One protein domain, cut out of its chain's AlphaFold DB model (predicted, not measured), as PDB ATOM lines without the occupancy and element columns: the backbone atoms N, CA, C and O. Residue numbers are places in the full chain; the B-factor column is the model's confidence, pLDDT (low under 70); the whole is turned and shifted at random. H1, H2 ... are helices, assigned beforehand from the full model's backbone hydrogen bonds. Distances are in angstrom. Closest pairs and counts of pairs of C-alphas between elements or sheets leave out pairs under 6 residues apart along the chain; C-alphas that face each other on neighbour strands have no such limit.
ATOM      1  N   GLY A  92     274.797 235.549 240.920       89.62
ATOM      2  CA  GLY A  92     274.916 236.282 239.656       89.62
ATOM      3  C   GLY A  92     275.524 237.689 239.739       89.62
ATOM      4  O   GLY A  92     275.906 238.221 238.698       89.62
ATOM      5  N   TRP A  93     275.719 238.286 240.924       93.50
ATOM      6  CA  TRP A  93     276.394 239.599 241.036       93.50
ATOM      7  C   TRP A  93     277.823 239.582 240.486       93.50
ATOM      8  O   TRP A  93     278.195 240.458 239.705       93.50
ATOM      9  N   ARG A  94     278.598 238.548 240.836       91.81
ATOM     10  CA  ARG A  94     279.950 238.333 240.294       91.81
ATOM     11  C   ARG A  94     279.934 238.189 238.774       91.81
ATOM     12  O   ARG A  94     280.739 238.814 238.097       91.81
ATOM     13  N   HIS A  95     278.984 237.418 238.245       91.38
ATOM     14  CA  HIS A  95     278.857 237.204 236.806       91.38
ATOM     15  C   HIS A  95     278.508 238.498 236.060       91.38
ATOM     16  O   HIS A  95     279.129 238.817 235.049       91.38
ATOM     17  N   ARG A  96     277.569 239.294 236.588       92.94
ATOM     18  CA  ARG A  96     277.208 240.595 236.010       92.94
ATOM     19  C   ARG A  96     278.388 241.565 236.017       92.94
ATOM     20  O   ARG A  96     278.612 242.240 235.018       92.94
ATOM     21  N   LEU A  97     279.135 241.633 237.122       94.12
ATOM     22  CA  LEU A  97     280.328 242.476 237.209       94.12
ATOM     23  C   LEU A  97     281.396 242.033 236.202       94.12
ATOM     24  O   LEU A  97     281.934 242.873 235.491       94.12
ATOM     25  N   ALA A  98     281.634 240.726 236.079       93.69
ATOM     26  CA  ALA A  98     282.574 240.169 235.112       93.69
ATOM     27  C   ALA A  98     282.188 240.481 233.655       93.69
ATOM     28  O   ALA A  98     283.067 240.776 232.851       93.69
ATOM     29  N   LEU A  99     280.895 240.439 233.309       94.75
ATOM     30  CA  LEU A  99     280.408 240.824 231.977       94.75
ATOM     31  C   LEU A  99     280.679 242.299 231.665       94.75
ATOM     32  O   LEU A  99     281.123 242.607 230.563       94.75
ATOM     33  N   MET A 100     280.408 243.192 232.622       95.06
ATOM     34  CA  MET A 100     280.653 244.629 232.456       95.06
ATOM     35  C   MET A 100     282.151 244.908 232.304       95.06
ATOM     36  O   MET A 100     282.556 245.524 231.327       95.06
ATOM     37  N   GLU A 101     282.973 244.357 233.197       95.31
ATOM     38  CA  GLU A 101     284.424 244.564 233.169       95.31
ATOM     39  C   GLU A 101     285.062 243.995 231.894       95.31
ATOM     40  O   GLU A 101     285.883 244.647 231.258       95.31
ATOM     41  N   ALA A 102     284.669 242.793 231.463       95.62
ATOM     42  CA  ALA A 102     285.199 242.211 230.232       95.62
ATOM     43  C   ALA A 102     284.795 243.020 228.988       95.62
ATOM     44  O   ALA A 102     285.599 243.165 228.066       95.62
ATOM     45  N   ALA A 103     283.572 243.563 228.962       95.38
ATOM     46  CA  ALA A 103     283.138 244.469 227.904       95.38
ATOM     47  C   ALA A 103     283.979 245.756 227.900       95.38
ATOM     48  O   ALA A 103     284.485 246.136 226.846       95.38
ATOM     49  N   ASP A 104     284.221 246.371 229.059       95.38
ATOM     50  CA  ASP A 104     285.055 247.575 229.175       95.38
ATOM     51  C   ASP A 104     286.513 247.307 228.759       95.38
ATOM     52  O   ASP A 104     287.088 248.059 227.970       95.38
ATOM     53  N   LEU A 105     287.097 246.181 229.174       93.88
ATOM     54  CA  LEU A 105     288.429 245.755 228.727       93.88
ATOM     55  C   LEU A 105     288.496 245.533 227.211       93.88
ATOM     56  O   LEU A 105     289.516 245.837 226.588       93.88
ATOM     57  N   SER A 106     287.410 245.063 226.595       92.81
ATOM     58  CA  SER A 106     287.344 244.904 225.138       92.81
ATOM     59  C   SER A 106     287.453 246.240 224.394       92.81
ATOM     60  O   SER A 106     287.977 246.278 223.280       92.81
ATOM     61  N   TRP A 107     287.016 247.354 224.998       92.75
ATOM     62  CA  TRP A 107     287.204 248.688 224.420       92.75
ATOM     63  C   TRP A 107     288.672 249.091 224.402       92.75
ATOM     64  O   TRP A 107     289.147 249.599 223.385       92.75
ATOM     65  N   PHE A 108     289.396 248.818 225.488       88.75
ATOM     66  CA  PHE A 108     290.835 249.075 225.563       88.75
ATOM     67  C   PHE A 108     291.639 248.176 224.617       88.75
ATOM     68  O   PHE A 108     292.630 248.626 224.048       88.75
ATOM     69  N   ALA A 109     291.195 246.934 224.404       89.00
ATOM     70  CA  ALA A 109     291.821 245.992 223.474       89.00
ATOM     71  C   ALA A 109     291.466 246.242 221.991       89.00
ATOM     72  O   ALA A 109     292.076 245.639 221.114       89.00
ATOM     73  N   GLY A 110     290.504 247.128 221.703       90.94
ATOM     74  CA  GLY A 110     290.099 247.503 220.342       90.94
ATOM     75  C   GLY A 110     288.910 246.727 219.758       90.94
ATOM     76  O   GLY A 110     288.410 247.115 218.705       90.94
ATOM     77  N   ASP A 111     288.407 245.705 220.455       90.50
ATOM     78  CA  ASP A 111     287.293 244.851 220.011       90.50
ATOM     79  C   ASP A 111     285.913 245.536 220.166       90.50
ATOM     80  O   ASP A 111     284.992 245.265 219.396       90.50
ATOM     81  N   ARG A 112     285.766 246.458 221.134       90.62
ATOM     82  CA  ARG A 112     284.555 247.289 221.363       90.62
ATOM     83  C   ARG A 112     283.244 246.488 221.460       90.62
ATOM     84  O   ARG A 112     282.221 246.852 220.873       90.62
ATOM     85  N   ILE A 113     283.256 245.393 222.212       91.56
ATOM     86  CA  ILE A 113     282.094 244.520 222.402       91.56
ATOM     87  C   ILE A 113     281.247 245.038 223.574       91.56
ATOM     88  O   ILE A 113     281.733 245.197 224.690       91.56
ATOM     89  N   GLY A 114     279.955 245.280 223.334       90.88
ATOM     90  CA  GLY A 114     279.012 245.694 224.380       90.88
ATOM     91  C   GLY A 114     278.583 244.544 225.312       90.88
ATOM     92  O   GLY A 114     278.559 243.384 224.885       90.88
ATOM     93  N   PRO A 115     278.169 244.842 226.560       91.25
ATOM     94  CA  PRO A 115     277.829 243.825 227.561       91.25
ATOM     95  C   PRO A 115     276.637 242.949 227.153       91.25
ATOM     96  O   PRO A 115     276.680 241.738 227.354       91.25
ATOM     97  N   ASP A 116     275.608 243.518 226.516       90.69
ATOM     98  CA  ASP A 116     274.439 242.753 226.050       90.69
ATOM     99  C   ASP A 116     274.806 241.779 224.925       90.69
ATOM    100  O   ASP A 116     274.375 240.625 224.918       90.69
ATOM    101  N   ARG A 117     275.663 242.213 223.992       91.25
ATOM    102  CA  ARG A 117     276.174 241.361 222.909       91.25
ATOM    103  C   ARG A 117     276.994 240.202 223.474       91.25
ATOM    104  O   ARG A 117     276.791 239.055 223.083       91.25
ATOM    105  N   LEU A 118     277.876 240.493 224.429       92.31
ATOM    106  CA  LEU A 118     278.664 239.481 225.127       92.31
ATOM    107  C   LEU A 118     277.770 238.488 225.887       92.31
ATOM    108  O   LEU A 118     277.997 237.280 225.816       92.31
ATOM    109  N   ALA A 119     276.723 238.971 226.561       92.00
ATOM    110  CA  ALA A 119     275.767 238.129 227.275       92.00
ATOM    111  C   ALA A 119     274.994 237.195 226.327       92.00
ATOM    112  O   ALA A 119     274.864 236.002 226.616       92.00
ATOM    113  N   LEU A 120     274.533 237.693 225.174       91.19
ATOM    114  CA  LEU A 120     273.867 236.876 224.147       91.19
ATOM    115  C   LEU A 120     274.794 235.792 223.584       91.19
ATOM    116  O   LEU A 120     274.390 234.638 223.435       91.19
ATOM    117  N   TRP A 121     276.056 236.124 223.321       90.56
ATOM    118  CA  TRP A 121     277.022 235.148 222.822       90.56
ATOM    119  C   TRP A 121     277.409 234.100 223.880       90.56
ATOM    120  O   TRP A 121     277.605 232.924 223.561       90.56
ATOM    121  N   ILE A 122     277.512 234.485 225.153       88.00
ATOM    122  CA  ILE A 122     277.800 233.539 226.242       88.00
ATOM    123  C   ILE A 122     276.619 232.598 226.490       88.00
ATOM    124  O   ILE A 122     276.838 231.404 226.683       88.00
ATOM    125  N   SER A 123     275.391 233.116 226.463       87.25
ATOM    126  CA  SER A 123     274.179 232.346 226.772       87.25
ATOM    127  C   SER A 123     273.678 231.496 225.603       87.25
ATOM    128  O   SER A 123     273.240 230.368 225.811       87.25
ATOM    129  N   MET A 124     273.742 232.022 224.380       88.69
ATOM    130  CA  MET A 124     273.089 231.431 223.208       88.69
ATOM    131  C   MET A 124     274.036 231.242 222.019       88.69
ATOM    132  O   MET A 124     273.598 230.779 220.969       88.69
ATOM    133  N   ARG A 125     275.321 231.615 222.150       84.19
ATOM    134  CA  ARG A 125     276.308 231.609 221.049       84.19
ATOM    135  C   ARG A 125     275.849 232.388 219.813       84.19
ATOM    136  O   ARG A 125     276.309 232.133 218.705       84.19
ATOM    137  N   LEU A 126     274.983 233.379 220.015       78.88
ATOM    138  CA  LEU A 126     274.536 234.278 218.962       78.88
ATOM    139  C   LEU A 126     275.672 235.239 218.603       78.88
ATOM    140  O   LEU A 126     276.176 235.959 219.461       78.88
ATOM    141  N   SER A 127     276.062 235.229 217.331       75.94
ATOM    142  CA  SER A 127     277.015 236.163 216.733       75.94
ATOM    143  C   SER A 127     276.312 236.860 215.574       75.94
ATOM    144  O   SER A 127     275.692 236.197 214.739       75.94
ATOM    145  N   GLY A 128     276.362 238.188 215.529       76.38
ATOM    146  CA  GLY A 128     275.880 238.957 214.386       76.38
ATOM    147  C   GLY A 128     276.766 238.753 213.154       76.38
ATOM    148  O   GLY A 128     277.923 238.361 213.260       76.38
ATOM    149  N   VAL A 129     276.241 239.080 211.971       71.88
ATOM    150  CA  VAL A 129     276.971 238.983 210.685       71.88
ATOM    151  C   VAL A 129     278.271 239.801 210.667       71.88
ATOM    152  O   VAL A 129     279.189 239.471 209.929       71.88
ATOM    153  N   GLN A 130     278.350 240.866 211.469       70.81
ATOM    154  CA  GLN A 130     279.516 241.753 211.569       70.81
ATOM    155  C   GLN A 130     280.385 241.471 212.803       70.81
ATOM    156  O   GLN A 130     281.329 242.210 213.066       70.81
ATOM    157  N   ASP A 131     280.039 240.458 213.599       81.19
ATOM    158  CA  ASP A 131     280.764 240.167 214.827       81.19
ATOM    159  C   ASP A 131     281.993 239.304 214.541       81.19
ATOM    160  O   ASP A 131     281.898 238.229 213.947       81.19
ATOM    161  N   ASP A 132     283.147 239.753 215.035       88.00
ATOM    162  CA  ASP A 132     284.345 238.925 215.089       88.00
ATOM    163  C   ASP A 132     284.181 237.861 216.187       88.00
ATOM    164  O   ASP A 132     284.261 238.124 217.391       88.00
ATOM    165  N   THR A 133     283.951 236.623 215.755       86.19
ATOM    166  CA  THR A 133     283.818 235.466 216.650       86.19
ATOM    167  C   THR A 133     285.077 235.207 217.483       86.19
ATOM    168  O   THR A 133     284.959 234.734 218.618       86.19
ATOM    169  N   ALA A 134     286.268 235.557 216.984       87.50
ATOM    170  CA  ALA A 134     287.515 235.424 217.733       87.50
ATOM    171  C   ALA A 134     287.609 236.481 218.842       87.50
ATOM    172  O   ALA A 134     288.000 236.155 219.965       87.50
ATOM    173  N   ALA A 135     287.184 237.719 218.571       90.44
ATOM    174  CA  ALA A 135     287.042 238.759 219.590       90.44
ATOM    175  C   ALA A 135     286.048 238.350 220.685       90.44
ATOM    176  O   ALA A 135     286.373 238.396 221.875       90.44
ATOM    177  N   LEU A 136     284.873 237.841 220.302       91.38
ATOM    178  CA  LEU A 136     283.887 237.319 221.256       91.38
ATOM    179  C   LEU A 136     284.451 236.161 222.094       91.38
ATOM    180  O   LEU A 136     284.214 236.102 223.302       91.38
ATOM    181  N   ALA A 137     285.253 235.277 221.493       89.25
ATOM    182  CA  ALA A 137     285.917 234.193 222.209       89.25
ATOM    183  C   ALA A 137     286.949 234.693 223.236       89.25
ATOM    184  O   ALA A 137     286.950 234.196 224.370       89.25
ATOM    185  N   ARG A 138     287.779 235.685 222.875       89.81
ATOM    186  CA  ARG A 138     288.762 236.318 223.777       89.81
ATOM    187  C   ARG A 138     288.085 237.012 224.955       89.81
ATOM    188  O   ARG A 138     288.414 236.739 226.109       89.81
ATOM    189  N   VAL A 139     287.091 237.853 224.686       93.00
ATOM    190  CA  VAL A 139     286.353 238.559 225.745       93.00
ATOM    191  C   VAL A 139     285.567 237.565 226.606       93.00
ATOM    192  O   VAL A 139     285.552 237.655 227.834       93.00
ATOM    193  N   GLY A 140     285.000 236.528 225.993       91.12
ATOM    194  CA  GLY A 140     284.372 235.420 226.701       91.12
ATOM    195  C   GLY A 140     285.316 234.650 227.628       91.12
ATOM    196  O   GLY A 140     284.887 234.173 228.681       91.12
ATOM    197  N   TRP A 141     286.592 234.511 227.258       89.31
ATOM    198  CA  TRP A 141     287.623 233.958 228.139       89.31
ATOM    199  C   TRP A 141     287.851 234.856 229.359       89.31
ATOM    200  O   TRP A 141     287.863 234.340 230.480       89.31
ATOM    201  N   ALA A 142     287.910 236.178 229.174       91.69
ATOM    202  CA  ALA A 142     288.058 237.125 230.279       91.69
ATOM    203  C   ALA A 142     286.898 237.016 231.284       91.69
ATOM    204  O   ALA A 142     287.137 236.917 232.487       91.69
ATOM    205  N   VAL A 143     285.648 236.903 230.813       92.75
ATOM    206  CA  VAL A 143     284.478 236.699 231.695       92.75
ATOM    207  C   VAL A 143     284.621 235.434 232.541       92.75
ATOM    208  O   VAL A 143     284.361 235.464 233.745       92.75
ATOM    209  N   ARG A 144     285.051 234.317 231.939       88.19
ATOM    210  CA  ARG A 144     285.266 233.060 232.678       88.19
ATOM    211  C   ARG A 144     286.358 233.217 233.732       88.19
ATOM    212  O   ARG A 144     286.176 232.736 234.846       88.19
ATOM    213  N   ARG A 145     287.438 233.932 233.404       86.12
ATOM    214  CA  ARG A 145     288.556 234.190 234.322       86.12
ATOM    215  C   ARG A 145     288.187 235.116 235.484       86.12
ATOM    216  O   ARG A 145     288.698 234.939 236.582       86.12
ATOM    217  N   LEU A 146     287.302 236.081 235.251       87.75
ATOM    218  CA  LEU A 146     286.805 236.999 236.282       87.75
ATOM    219  C   LEU A 146     285.708 236.372 237.152       87.75
ATOM    220  O   LEU A 146     285.562 236.727 238.318       87.75
ATOM    221  N   THR A 147     284.936 235.436 236.598       87.00
ATOM    222  CA  THR A 147     283.876 234.736 237.342       87.00
ATOM    223  C   THR A 147     284.432 233.557 238.154       87.00
ATOM    224  O   THR A 147     283.814 233.161 239.141       87.00
ATOM    225  N   GLY A 148     285.591 232.998 237.780       77.81
ATOM    226  CA  GLY A 148     286.203 231.877 238.494       77.81
ATOM    227  C   GLY A 148     287.624 231.499 238.052       77.81
ATOM    228  O   GLY A 148     288.255 232.143 237.217       77.81
ATOM    229  N   GLY A 149     288.126 230.410 238.636       70.81
ATOM    230  CA  GLY A 149     289.498 229.914 238.480       70.81
ATOM    231  C   GLY A 149     290.344 230.136 239.741       70.81
ATOM    232  O   GLY A 149     289.955 230.918 240.609       70.81
ATOM    233  N   PRO A 150     291.490 229.442 239.878       66.88
ATOM    234  CA  PRO A 150     292.376 229.634 241.018       66.88
ATOM    235  C   PRO A 150     292.830 231.093 241.056       66.88
ATOM    236  O   PRO A 150     293.273 231.641 240.039       66.88
TER     237      PRO A 150
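Overview. This is residues 92 to 150 of the 197 residues of an uncharacterized protein of Pseudooceanicola antarcticus (UniProt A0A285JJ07). Three helices form a small crossed cluster in which each touches the other two. The longest, H1, and H3 pack on each other with their lines crossed, while H2 packs across the first part of H3 and meets H1 at residues 99 to 103. The printed part has 59 residues, with three named helices in the order H1, H2, H3 and no named strand, and its class is all helix. It is compact, with a radius of gyration of the C-alphas of 10.5 A and spans of 33 by 25 by 18 A.

Arrangement. H1, residues 93 to 109, touches H3, residues 133 to 147, and their closest C-alphas, those of Ala 98 and Val 143, are 5.2 A apart. These two helices run opposite ways at a steep tilt of 43 degrees. H2, residues 115 to 124, touches H1 at residues 99 to 103 alone, with the closest C-alphas, those of Ala 103 and Pro 115, 5.4 A apart. H1 and H2 run opposite ways at a steep tilt of 65 degrees. H2 touches H3 at residues 136 to 140 of H3 alone, where the closest C-alphas, those of Leu 118 and Leu 136, are 6.9 A apart. H2 and H3 are about perpendicular, at 87 degrees. Every O i to N i+4 pair is within hydrogen-bond range in H1, H2 and H3.

Along the chain. H1 begins at C-alpha 93, (276.394, 239.599, 241.036), and is 24.2 A long from first to last C-alpha. H2 is 14.0 A long and begins at C-alpha 115, (277.829, 243.825, 227.561). H3 is 20.7 A long and ends at C-alpha 147, (283.876, 234.736, 237.342).

Size, cuts and confidence. The two C-alphas farthest apart, those of Val 129 and Pro 150, are 35.3 A apart. The printed part has no cut. The link from H1 to H2 is tight, and the link from H2 to H3, eight residues, is short. The mean pLDDT of the printed part is 88.4, and residue 150 is under 70.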